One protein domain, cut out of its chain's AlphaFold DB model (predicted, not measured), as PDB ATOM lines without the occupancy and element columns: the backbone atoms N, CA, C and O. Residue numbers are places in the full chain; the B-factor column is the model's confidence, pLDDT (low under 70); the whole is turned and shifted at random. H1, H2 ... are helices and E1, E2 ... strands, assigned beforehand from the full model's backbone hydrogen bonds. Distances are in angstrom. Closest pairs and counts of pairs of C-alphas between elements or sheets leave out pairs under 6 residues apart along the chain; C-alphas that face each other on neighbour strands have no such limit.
ATOM      1  N   ALA A   8     -23.613  40.747  -5.628       94.00
ATOM      2  CA  ALA A   8     -22.572  41.686  -5.212       94.00
ATOM      3  C   ALA A   8     -22.408  41.828  -3.685       94.00
ATOM      4  O   ALA A   8     -21.394  42.352  -3.246       94.00
ATOM      5  N   ALA A   9     -23.371  41.374  -2.874       96.00
ATOM      6  CA  ALA A   9     -23.256  41.373  -1.414       96.00
ATOM      7  C   ALA A   9     -22.474  40.160  -0.866       96.00
ATOM      8  O   ALA A   9     -22.089  40.161   0.298       96.00
ATOM      9  N   TRP A  10     -22.233  39.134  -1.691       96.56
ATOM     10  CA  TRP A  10     -21.624  37.853  -1.289       96.56
ATOM     11  C   TRP A  10     -20.163  37.689  -1.730       96.56
ATOM     12  O   TRP A  10     -19.567  36.617  -1.578       96.56
ATOM     13  N   ARG A  11     -19.599  38.739  -2.327       94.62
ATOM     14  CA  ARG A  11     -18.237  38.831  -2.869       94.62
ATOM     15  C   ARG A  11     -17.817  40.300  -2.946       94.62
ATOM     16  O   ARG A  11     -18.671  41.179  -2.916       94.62
ATOM     17  N   GLY A  12     -16.536  40.564  -3.146       90.94
ATOM     18  CA  GLY A  12     -15.993  41.911  -3.301       90.94
ATOM     19  C   GLY A  12     -14.999  42.261  -2.197       90.94
ATOM     20  O   GLY A  12     -14.684  41.404  -1.373       90.94
ATOM     21  N   PRO A  13     -14.495  43.506  -2.152       89.56
ATOM     22  CA  PRO A  13     -15.030  44.754  -2.734       89.56
ATOM     23  C   PRO A  13     -14.845  44.933  -4.257       89.56
ATOM     24  O   PRO A  13     -14.247  44.110  -4.932       89.56
ATOM     25  N   ALA A  14     -15.356  46.029  -4.837       84.44
ATOM     26  CA  ALA A  14     -15.335  46.274  -6.291       84.44
ATOM     27  C   ALA A  14     -13.927  46.310  -6.928       84.44
ATOM     28  O   ALA A  14     -13.770  45.966  -8.096       84.44
ATOM     29  N   ASN A  15     -12.904  46.717  -6.175       84.25
ATOM     30  CA  ASN A  15     -11.503  46.724  -6.613       84.25
ATOM     31  C   ASN A  15     -10.815  45.354  -6.473       84.25
ATOM     32  O   ASN A  15      -9.799  45.130  -7.123       84.25
ATOM     33  N   ASN A  16     -11.378  44.436  -5.686       86.88
ATOM     34  CA  ASN A  16     -11.003  43.025  -5.678       86.88
ATOM     35  C   ASN A  16     -12.270  42.161  -5.693       86.88
ATOM     36  O   ASN A  16     -12.668  41.608  -4.666       86.88
ATOM     37  N   PRO A  17     -12.945  42.050  -6.851       89.00
ATOM     38  CA  PRO A  17     -14.266  41.451  -6.899       89.00
ATOM     39  C   PRO A  17     -14.318  40.028  -6.339       89.00
ATOM     40  O   PRO A  17     -15.398  39.599  -5.954       89.00
ATOM     41  N   GLY A  18     -13.225  39.264  -6.406       90.56
ATOM     42  CA  GLY A  18     -13.196  37.867  -5.969       90.56
ATOM     43  C   GLY A  18     -13.033  37.691  -4.459       90.56
ATOM     44  O   GLY A  18     -13.361  36.620  -3.951       90.56
ATOM     45  N   GLN A  19     -12.596  38.733  -3.749       95.00
ATOM     46  CA  GLN A  19     -12.400  38.714  -2.303       95.00
ATOM     47  C   GLN A  19     -13.706  38.391  -1.564       95.00
ATOM     48  O   GLN A  19     -14.817  38.608  -2.065       95.00
ATOM     49  N   LEU A  20     -13.573  37.772  -0.395       95.56
ATOM     50  CA  LEU A  20     -14.678  37.629   0.546       95.56
ATOM     51  C   LEU A  20     -14.876  38.950   1.306       95.56
ATOM     52  O   LEU A  20     -13.898  39.494   1.820       95.56
ATOM     53  N   PRO A  21     -16.116  39.463   1.422       96.44
ATOM     54  CA  PRO A  21     -16.400  40.563   2.331       96.44
ATOM     55  C   PRO A  21     -16.020  40.195   3.766       96.44
ATOM     56  O   PRO A  21     -15.954  39.015   4.120       96.44
ATOM     57  N   GLU A  22     -15.828  41.211   4.604       96.25
ATOM     58  CA  GLU A  22     -15.574  41.012   6.030       96.25
ATOM     59  C   GLU A  22     -16.621  40.086   6.654       96.25
ATOM     60  O   GLU A  22     -17.824  40.223   6.404       96.25
ATOM     61  N   ILE A  23     -16.168  39.169   7.514       97.38
ATOM     62  CA  ILE A  23     -17.040  38.172   8.148       97.38
ATOM     63  C   ILE A  23     -18.198  38.846   8.883       97.38
ATOM     64  O   ILE A  23     -19.319  38.364   8.823       97.38
ATOM     65  N   THR A  24     -17.978  40.007   9.502       97.38
ATOM     66  CA  THR A  24     -19.035  40.771  10.185       97.38
ATOM     67  C   THR A  24     -20.147  41.248   9.245       97.38
ATOM     68  O   THR A  24     -21.312  41.274   9.644       97.38
ATOM     69  N   GLU A  25     -19.828  41.595   7.997       97.25
ATOM     70  CA  GLU A  25     -20.814  42.001   6.991       97.25
ATOM     71  C   GLU A  25     -21.551  40.798   6.408       97.25
ATOM     72  O   GLU A  25     -22.772  40.849   6.227       97.25
ATOM     73  N   LEU A  26     -20.837  39.690   6.197       97.94
ATOM     74  CA  LEU A  26     -21.441  38.419   5.815       97.94
ATOM     75  C   LEU A  26     -22.387  37.901   6.905       97.94
ATOM     76  O   LEU A  26     -23.525  37.571   6.588       97.94
ATOM     77  N   THR A  27     -21.992  37.934   8.181       98.25
ATOM     78  CA  THR A  27     -22.845  37.570   9.324       98.25
ATOM     79  C   THR A  27     -24.133  38.388   9.337       98.25
ATOM     80  O   THR A  27     -25.223  37.828   9.428       98.25
ATOM     81  N   LYS A  28     -24.054  39.715   9.164       97.94
ATOM     82  CA  LYS A  28     -25.260  40.557   9.063       97.94
ATOM     83  C   LYS A  28     -26.128  40.165   7.871       97.94
ATOM     84  O   LYS A  28     -27.349  40.278   7.943       97.94
ATOM     85  N   LEU A  29     -25.525  39.751   6.757       97.44
ATOM     86  CA  LEU A  29     -26.254  39.339   5.565       97.44
ATOM     87  C   LEU A  29     -27.034  38.038   5.785       97.44
ATOM     88  O   LEU A  29     -28.241  38.052   5.551       97.44
ATOM     89  N   VAL A  30     -26.400  36.966   6.283       97.81
ATOM     90  CA  VAL A  30     -27.112  35.712   6.616       97.81
ATOM     91  C   VAL A  30     -28.172  35.940   7.694       97.81
ATOM     92  O   VAL A  30     -29.303  35.489   7.528       97.81
ATOM     93  N   GLN A  31     -27.867  36.736   8.727       98.06
ATOM     94  CA  GLN A  31     -28.840  37.079   9.766       98.06
ATOM     95  C   GLN A  31     -30.056  37.807   9.198       98.06
ATOM     96  O   GLN A  31     -31.175  37.403   9.483       98.06
ATOM     97  N   ARG A  32     -29.885  38.833   8.348       97.31
ATOM     98  CA  ARG A  32     -31.012  39.548   7.708       97.31
ATOM     99  C   ARG A  32     -31.878  38.653   6.823       97.31
ATOM    100  O   ARG A  32     -33.043  38.973   6.615       97.31
ATOM    101  N   LEU A  33     -31.312  37.570   6.295       97.06
ATOM    102  CA  LEU A  33     -32.036  36.566   5.518       97.06
ATOM    103  C   LEU A  33     -32.710  35.504   6.400       97.06
ATOM    104  O   LEU A  33     -33.325  34.585   5.867       97.06
ATOM    105  N   GLY A  34     -32.623  35.636   7.728       97.31
ATOM    106  CA  GLY A  34     -33.213  34.704   8.684       97.31
ATOM    107  C   GLY A  34     -32.546  33.331   8.686       97.31
ATOM    108  O   GLY A  34     -33.149  32.382   9.169       97.31
ATOM    109  N   LEU A  35     -31.337  33.212   8.128       97.75
ATOM    110  CA  LEU A  35     -30.640  31.937   7.977       97.75
ATOM    111  C   LEU A  35     -29.922  31.554   9.274       97.75
ATOM    112  O   LEU A  35     -29.271  32.397   9.895       97.75
ATOM    113  N   ASP A  36     -30.024  30.285   9.649       96.81
ATOM    114  CA  ASP A  36     -29.315  29.653  10.763       96.81
ATOM    115  C   ASP A  36     -28.920  28.204  10.415       96.81
ATOM    116  O   ASP A  36     -29.204  27.721   9.316       96.81
ATOM    117  N   GLU A  37     -28.278  27.493  11.343       95.31
ATOM    118  CA  GLU A  37     -27.810  26.115  11.156       95.31
ATOM    119  C   GLU A  37     -28.923  25.101  10.824       95.31
ATOM    120  O   GLU A  37     -28.658  24.048  10.239       95.31
ATOM    121  N   ASN A  38     -30.177  25.415  11.155       95.50
ATOM    122  CA  ASN A  38     -31.325  24.538  10.930       95.50
ATOM    123  C   ASN A  38     -32.063  24.861   9.625       95.50
ATOM    124  O   ASN A  38     -32.950  24.110   9.208       95.50
ATOM    125  N   THR A  39     -31.717  25.971   8.978       96.25
ATOM    126  CA  THR A  39     -32.407  26.456   7.789       96.25
ATOM    127  C   THR A  39     -31.953  25.706   6.540       96.25
ATOM    128  O   THR A  39     -30.786  25.761   6.165       96.25
ATOM    129  N   HIS A  40     -32.896  25.083   5.828       97.12
ATOM    130  CA  HIS A  40     -32.649  24.583   4.475       97.12
ATOM    131  C   HIS A  40     -32.803  25.726   3.465       97.12
ATOM    132  O   HIS A  40     -33.920  26.087   3.083       97.12
ATOM    133  N   ALA A  41     -31.686  26.297   3.014       97.69
ATOM    134  CA  ALA A  41     -31.684  27.408   2.068       97.69
ATOM    135  C   ALA A  41     -31.503  26.927   0.622       97.69
ATOM    136  O   ALA A  41     -30.615  26.133   0.314       97.69
ATOM    137  N   ILE A  42     -32.319  27.458  -0.289       98.31
ATOM    138  CA  ILE A  42     -32.218  27.194  -1.729       98.31
ATOM    139  C   ILE A  42     -31.825  28.496  -2.423       98.31
ATOM    140  O   ILE A  42     -32.580  29.470  -2.402       98.31
ATOM    141  N   VAL A  43     -30.651  28.522  -3.053       98.31
ATOM    142  CA  VAL A  43     -30.211  29.651  -3.879       98.31
ATOM    143  C   VAL A  43     -30.857  29.545  -5.250       98.31
ATOM    144  O   VAL A  43     -30.797  28.504  -5.906       98.31
ATOM    145  N   VAL A  44     -31.456  30.640  -5.700       97.19
ATOM    146  CA  VAL A  44     -32.146  30.710  -6.986       97.19
ATOM    147  C   VAL A  44     -31.511  31.803  -7.835       97.19
ATOM    148  O   VAL A  44     -31.432  32.953  -7.405       97.19
ATOM    149  N   SER A  45     -31.046  31.438  -9.029       96.31
ATOM    150  CA  SER A  45     -30.530  32.373 -10.033       96.31
ATOM    151  C   SER A  45     -31.612  32.712 -11.070       96.31
ATOM    152  O   SER A  45     -32.702  32.128 -11.048       96.31
ATOM    153  N   THR A  46     -31.354  33.653 -11.984       95.81
ATOM    154  CA  THR A  46     -32.326  33.964 -13.048       95.81
ATOM    155  C   THR A  46     -32.471  32.801 -14.025       95.81
ATOM    156  O   THR A  46     -33.578  32.514 -14.470       95.81
ATOM    157  N   GLY A  47     -31.384  32.073 -14.278       95.19
ATOM    158  CA  GLY A  47     -31.311  30.978 -15.236       95.19
ATOM    159  C   GLY A  47     -31.054  31.457 -16.663       95.19
ATOM    160  O   GLY A  47     -31.390  30.733 -17.592       95.19
ATOM    161  N   ASP A  48     -30.499  32.660 -16.855       94.75
ATOM    162  CA  ASP A  48     -30.355  33.271 -18.189       94.75
ATOM    163  C   ASP A  48     -29.257  32.623 -19.047       94.75
ATOM    164  O   ASP A  48     -29.349  32.606 -20.272       94.75
ATOM    165  N   ASN A  49     -28.191  32.120 -18.421       94.81
ATOM    166  CA  ASN A  49     -27.102  31.395 -19.079       94.81
ATOM    167  C   ASN A  49     -26.259  30.631 -18.035       94.81
ATOM    168  O   ASN A  49     -26.476  30.741 -16.830       94.81
ATOM    169  N   THR A  50     -25.250  29.884 -18.487       93.56
ATOM    170  CA  THR A  50     -24.355  29.119 -17.598       93.56
ATOM    171  C   THR A  50     -23.470  29.995 -16.706       93.56
ATOM    172  O   THR A  50     -23.021  29.533 -15.657       93.56
ATOM    173  N   THR A  51     -23.223  31.264 -17.072       94.62
ATOM    174  CA  THR A  51     -22.500  32.188 -16.187       94.62
ATOM    175  C   THR A  51     -23.358  32.589 -14.995       94.62
ATOM    176  O   THR A  51     -22.845  32.659 -13.888       94.62
ATOM    177  N   ASP A  52     -24.666  32.767 -15.165       95.12
ATOM    178  CA  ASP A  52     -25.563  33.128 -14.064       95.12
ATOM    179  C   ASP A  52     -25.544  32.088 -12.922       95.12
ATOM    180  O   ASP A  52     -25.498  32.451 -11.744       95.12
ATOM    181  N   PHE A  53     -25.414  30.796 -13.245       97.44
ATOM    182  CA  PHE A  53     -25.214  29.752 -12.231       97.44
ATOM    183  C   PHE A  53     -23.967  29.998 -11.366       97.44
ATOM    184  O   PHE A  53     -24.002  29.756 -10.162       97.44
ATOM    185  N   GLY A  54     -22.884  30.546 -11.928       97.19
ATOM    186  CA  GLY A  54     -21.678  30.902 -11.174       97.19
ATOM    187  C   GLY A  54     -21.932  31.944 -10.077       97.19
ATOM    188  O   GLY A  54     -21.254  31.945  -9.048       97.19
ATOM    189  N   ALA A  55     -22.942  32.808 -10.236       96.88
ATOM    190  CA  ALA A  55     -23.365  33.722  -9.176       96.88
ATOM    191  C   ALA A  55     -24.046  32.968  -8.027       96.88
ATOM    192  O   ALA A  55     -23.675  33.165  -6.867       96.88
ATOM    193  N   ALA A  56     -24.984  32.069  -8.341       98.06
ATOM    194  CA  ALA A  56     -25.652  31.242  -7.339       98.06
ATOM    195  C   ALA A  56     -24.688  30.281  -6.633       98.06
ATOM    196  O   ALA A  56     -24.707  30.201  -5.407       98.06
ATOM    197  N   ALA A  57     -23.794  29.627  -7.375       98.44
ATOM    198  CA  ALA A  57     -22.762  28.757  -6.821       98.44
ATOM    199  C   ALA A  57     -21.814  29.520  -5.893       98.44
ATOM    200  O   ALA A  57     -21.422  29.010  -4.848       98.44
ATOM    201  N   ARG A  58     -21.481  30.776  -6.215       98.38
ATOM    202  CA  ARG A  58     -20.661  31.602  -5.326       98.38
ATOM    203  C   ARG A  58     -21.416  32.032  -4.065       98.38
ATOM    204  O   ARG A  58     -20.818  32.035  -2.997       98.38
ATOM    205  N   VAL A  59     -22.702  32.369  -4.160       98.38
ATOM    206  CA  VAL A  59     -23.548  32.658  -2.984       98.38
ATOM    207  C   VAL A  59     -23.641  31.422  -2.084       98.38
ATOM    208  O   VAL A  59     -23.396  31.518  -0.884       98.38
ATOM    209  N   TYR A  60     -23.903  30.254  -2.680       98.69
ATOM    210  CA  TYR A  60     -23.884  28.951  -2.017       98.69
ATOM    211  C   TYR A  60     -22.547  28.705  -1.306       98.69
ATOM    212  O   TYR A  60     -22.528  28.420  -0.113       98.69
ATOM    213  N   TRP A  61     -21.424  28.867  -2.011       98.75
ATOM    214  CA  TRP A  61     -20.096  28.637  -1.448       98.75
ATOM    215  C   TRP A  61     -19.791  29.586  -0.287       98.75
ATOM    216  O   TRP A  61     -19.291  29.142   0.741       98.75
ATOM    217  N   THR A  62     -20.142  30.872  -0.403       98.62
ATOM    218  CA  THR A  62     -19.960  31.834   0.692       98.62
ATOM    219  C   THR A  62     -20.812  31.450   1.908       98.62
ATOM    220  O   THR A  62     -20.318  31.513   3.028       98.62
ATOM    221  N   MET A  63     -22.058  30.997   1.726       98.50
ATOM    222  CA  MET A  63     -22.880  30.482   2.834       98.50
ATOM    223  C   MET A  63     -22.274  29.228   3.471       98.50
ATOM    224  O   MET A  63     -22.238  29.129   4.696       98.50
ATOM    225  N   LYS A  64     -21.736  28.311   2.660       98.44
ATOM    226  CA  LYS A  64     -21.052  27.112   3.160       98.44
ATOM    227  C   LYS A  64     -19.780  27.456   3.932       98.44
ATOM    228  O   LYS A  64     -19.521  26.873   4.979       98.44
ATOM    229  N   HIS A  65     -19.027  28.455   3.470       98.50
ATOM    230  CA  HIS A  65     -17.867  28.991   4.183       98.50
ATOM    231  C   HIS A  65     -18.251  29.577   5.548       98.50
ATOM    232  O   HIS A  65     -17.472  29.474   6.486       98.50
ATOM    233  N   LEU A  66     -19.456  30.138   5.690       98.44
ATOM    234  CA  LEU A  66     -19.981  30.633   6.969       98.44
ATOM    235  C   LEU A  66     -20.498  29.517   7.896       98.44
ATOM    236  O   LEU A  66     -20.890  29.821   9.019       98.44
ATOM    237  N   GLY A  67     -20.490  28.255   7.455       98.06
ATOM    238  CA  GLY A  67     -20.905  27.103   8.261       98.06
ATOM    239  C   GLY A  67     -22.351  26.651   8.048       98.06
ATOM    240  O   GLY A  67     -22.847  25.840   8.825       98.06
ATOM    241  N   LEU A  68     -23.048  27.152   7.021       98.25
ATOM    242  CA  LEU A  68     -24.373  26.641   6.657       98.25
ATOM    243  C   LEU A  68     -24.234  25.352   5.835       98.25
ATOM    244  O   LEU A  68     -23.590  25.343   4.786       98.25
ATOM    245  N   GLU A  69     -24.865  24.270   6.291       96.25
ATOM    246  CA  GLU A  69     -24.723  22.943   5.673       96.25
ATOM    247  C   GLU A  69     -25.920  22.544   4.800       96.25
ATOM    248  O   GLU A  69     -25.751  21.894   3.767       96.25
ATOM    249  N   GLN A  70     -27.134  22.953   5.181       97.56
ATOM    250  CA  GLN A  70     -28.369  22.603   4.477       97.56
ATOM    251  C   GLN A  70     -28.634  23.569   3.319       97.56
ATOM    252  O   GLN A  70     -29.515  24.427   3.371       97.56
ATOM    253  N   LEU A  71     -27.830  23.442   2.268       98.44
ATOM    254  CA  LEU A  71     -27.872  24.323   1.109       98.44
ATOM    255  C   LEU A  71     -28.196  23.545  -0.169       98.44
ATOM    256  O   LEU A  71     -27.675  22.454  -0.401       98.44
ATOM    257  N   ALA A  72     -28.968  24.164  -1.057       98.50
ATOM    258  CA  ALA A  72     -29.197  23.693  -2.419       98.50
ATOM    259  C   ALA A  72     -29.214  24.860  -3.418       98.50
ATOM    260  O   ALA A  72     -29.333  26.026  -3.040       98.50
ATOM    261  N   ILE A  73     -29.110  24.546  -4.709       98.56
ATOM    262  CA  ILE A  73     -29.286  25.503  -5.810       98.56
ATOM    263  C   ILE A  73     -30.422  24.995  -6.696       98.56
ATOM    264  O   ILE A  73     -30.456  23.812  -7.041       98.56
ATOM    265  N   LEU A  74     -31.345  25.878  -7.084       98.06
ATOM    266  CA  LEU A  74     -32.387  25.528  -8.045       98.06
ATOM    267  C   LEU A  74     -31.766  25.318  -9.433       98.06
ATOM    268  O   LEU A  74     -31.324  26.272 -10.077       98.06
ATOM    269  N   ASN A  75     -31.736  24.067  -9.891       97.75
ATOM    270  CA  ASN A  75     -31.126  23.714 -11.169       97.75
ATOM    271  C   ASN A  75     -31.886  24.352 -12.348       97.75
ATOM    272  O   ASN A  75     -33.096  24.168 -12.471       97.75
ATOM    273  N   GLY A  76     -31.176  25.108 -13.193       96.50
ATOM    274  CA  GLY A  76     -31.754  25.893 -14.292       96.50
ATOM    275  C   GLY A  76     -32.385  27.233 -13.877       96.50
ATOM    276  O   GLY A  76     -32.860  27.984 -14.729       96.50
ATOM    277  N   GLY A  77     -32.364  27.567 -12.580       96.88
ATOM    278  CA  GLY A  77     -32.838  28.849 -12.055       96.88
ATOM    279  C   GLY A  77     -34.323  29.127 -12.320       96.88
ATOM    280  O   GLY A  77     -35.134  28.220 -12.536       96.88
ATOM    281  N   MET A  78     -34.692  30.408 -12.294       96.62
ATOM    282  CA  MET A  78     -36.072  30.844 -12.532       96.62
ATOM    283  C   MET A  78     -36.581  30.526 -13.943       96.62
ATOM    284  O   MET A  78     -37.784  30.325 -14.104       96.62
ATOM    285  N   GLN A  79     -35.712  30.450 -14.958       95.75
ATOM    286  CA  GLN A  79     -36.122  30.020 -16.301       95.75
ATOM    287  C   GLN A  79     -36.697  28.595 -16.282       95.75
ATOM    288  O   GLN A  79     -37.809  28.388 -16.770       95.75
ATOM    289  N   SER A  80     -36.014  27.626 -15.655       96.00
ATOM    290  CA  SER A  80     -36.544  26.257 -15.539       96.00
ATOM    291  C   SER A  80     -37.781  26.177 -14.637       96.00
ATOM    292  O   SER A  80     -38.707  25.429 -14.947       96.00
ATOM    293  N   TRP A  81     -37.862  26.990 -13.572       96.69
ATOM    294  CA  TRP A  81     -39.075  27.098 -12.742       96.69
ATOM    295  C   TRP A  81     -40.303  27.517 -13.564       96.69
ATOM    296  O   TRP A  81     -41.361  26.891 -13.487       96.69
ATOM    297  N   ARG A  82     -40.141  28.549 -14.402       96.38
ATOM    298  CA  ARG A  82     -41.186  29.053 -15.305       96.38
ATOM    299  C   ARG A  82     -41.541  28.055 -16.391       96.38
ATOM    300  O   ARG A  82     -42.721  27.839 -16.649       96.38
ATOM    301  N   ALA A  83     -40.540  27.428 -17.002       96.00
ATOM    302  CA  ALA A  83     -40.749  26.401 -18.018       96.00
ATOM    303  C   ALA A  83     -41.535  25.198 -17.469       96.00
ATOM    304  O   ALA A  83     -42.320  24.593 -18.195       96.00
ATOM    305  N   ALA A  84     -41.379  24.891 -16.177       97.00
ATOM    306  CA  ALA A  84     -42.151  23.866 -15.478       97.00
ATOM    307  C   ALA A  84     -43.583  24.303 -15.093       97.00
ATOM    308  O   ALA A  84     -44.329  23.497 -14.539       97.00
ATOM    309  N   GLY A  85     -43.986  25.550 -15.366       97.62
ATOM    310  CA  GLY A  85     -45.321  26.067 -15.046       97.62
ATOM    311  C   GLY A  85     -45.590  26.212 -13.546       97.62
ATOM    312  O   GLY A  85     -46.744  26.153 -13.119       97.62
TER     313      GLY A  85
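AT A GLANCE: This is residues 8 to 85 of the 256 residues of the protein "Sulfurtransferase" of Alcaligenaceae bacterium (UniProt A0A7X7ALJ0). The long helix H2 packs beside a small ribbon of two parallel strands, E1 and E2, with the helix H1 crosswise near the later part of H2 and the short helix H3 toward its earlier part, far from H1. The first stretch, residues 8 to 22, has no named element and loops away from the strands. The printed part has 78 residues, with three named helices and two named strands in the order H1, E1, H2, E2, H3; the class is mostly helix. The whole is compact, with a radius of gyration of the C-alphas of 13.2 A, but flat, spanning 39 by 33 by 17 A.

HOW THE PARTS SIT: E1, residues 41 to 43, and E2, residues 71 to 73, are parallel neighbours at 27 degrees; N 43 and O 72 are within hydrogen-bond range at 2.8 A, as are N 72 and O 41 at 2.9 A. H2, residues 50 to 65, lies between them in the chain, and E1, H2 and E2 form a strand-helix-strand unit, two parallel strands joined through a helix, with a right-handed crossover. The closest C-alphas of H2 and E1 are those of Ala 56 and Val 43, 5.9 A apart; those of H2 and E2 are Tyr 60 and Leu 71, 6.9 A. H1, residues 23 to 32, is close to H2 but not clearly touching, about perpendicular at 77 degrees, with the C-alphas of Val 30 and Met 63 closest at 7.7 A. H3, residues 77 to 83, is also close to H2 but not clearly touching, at a steep tilt of 51 degrees, opposite ways; the C-alphas of Phe 53 and Gly 77 are closest at 7.7 A. H1 and H3 are apart. In H1 and H3 every O i to N i+4 pair is within hydrogen-bond range, in H2 10 of 12.

IN THESE COORDINATES: H2 is 22.7 A long, from C-alpha 50 at (-24.355, 29.119, -17.598) to C-alpha 65 at (-17.867, 28.991, 4.183). H1 is 14.0 A long and begins with C-alpha 23 at (-17.040, 38.172, 8.148). H3 measures 10.2 A, E1 6.5 A and E2 7.2 A.

THE WHOLE: The two C-alphas farthest apart, those of Asn 15 and Gly 85, are 40.5 A apart. The printed part has no cut, and none of the links between its named elements is long. The mean pLDDT of the printed part is 96.2, and no printed residue is under 70.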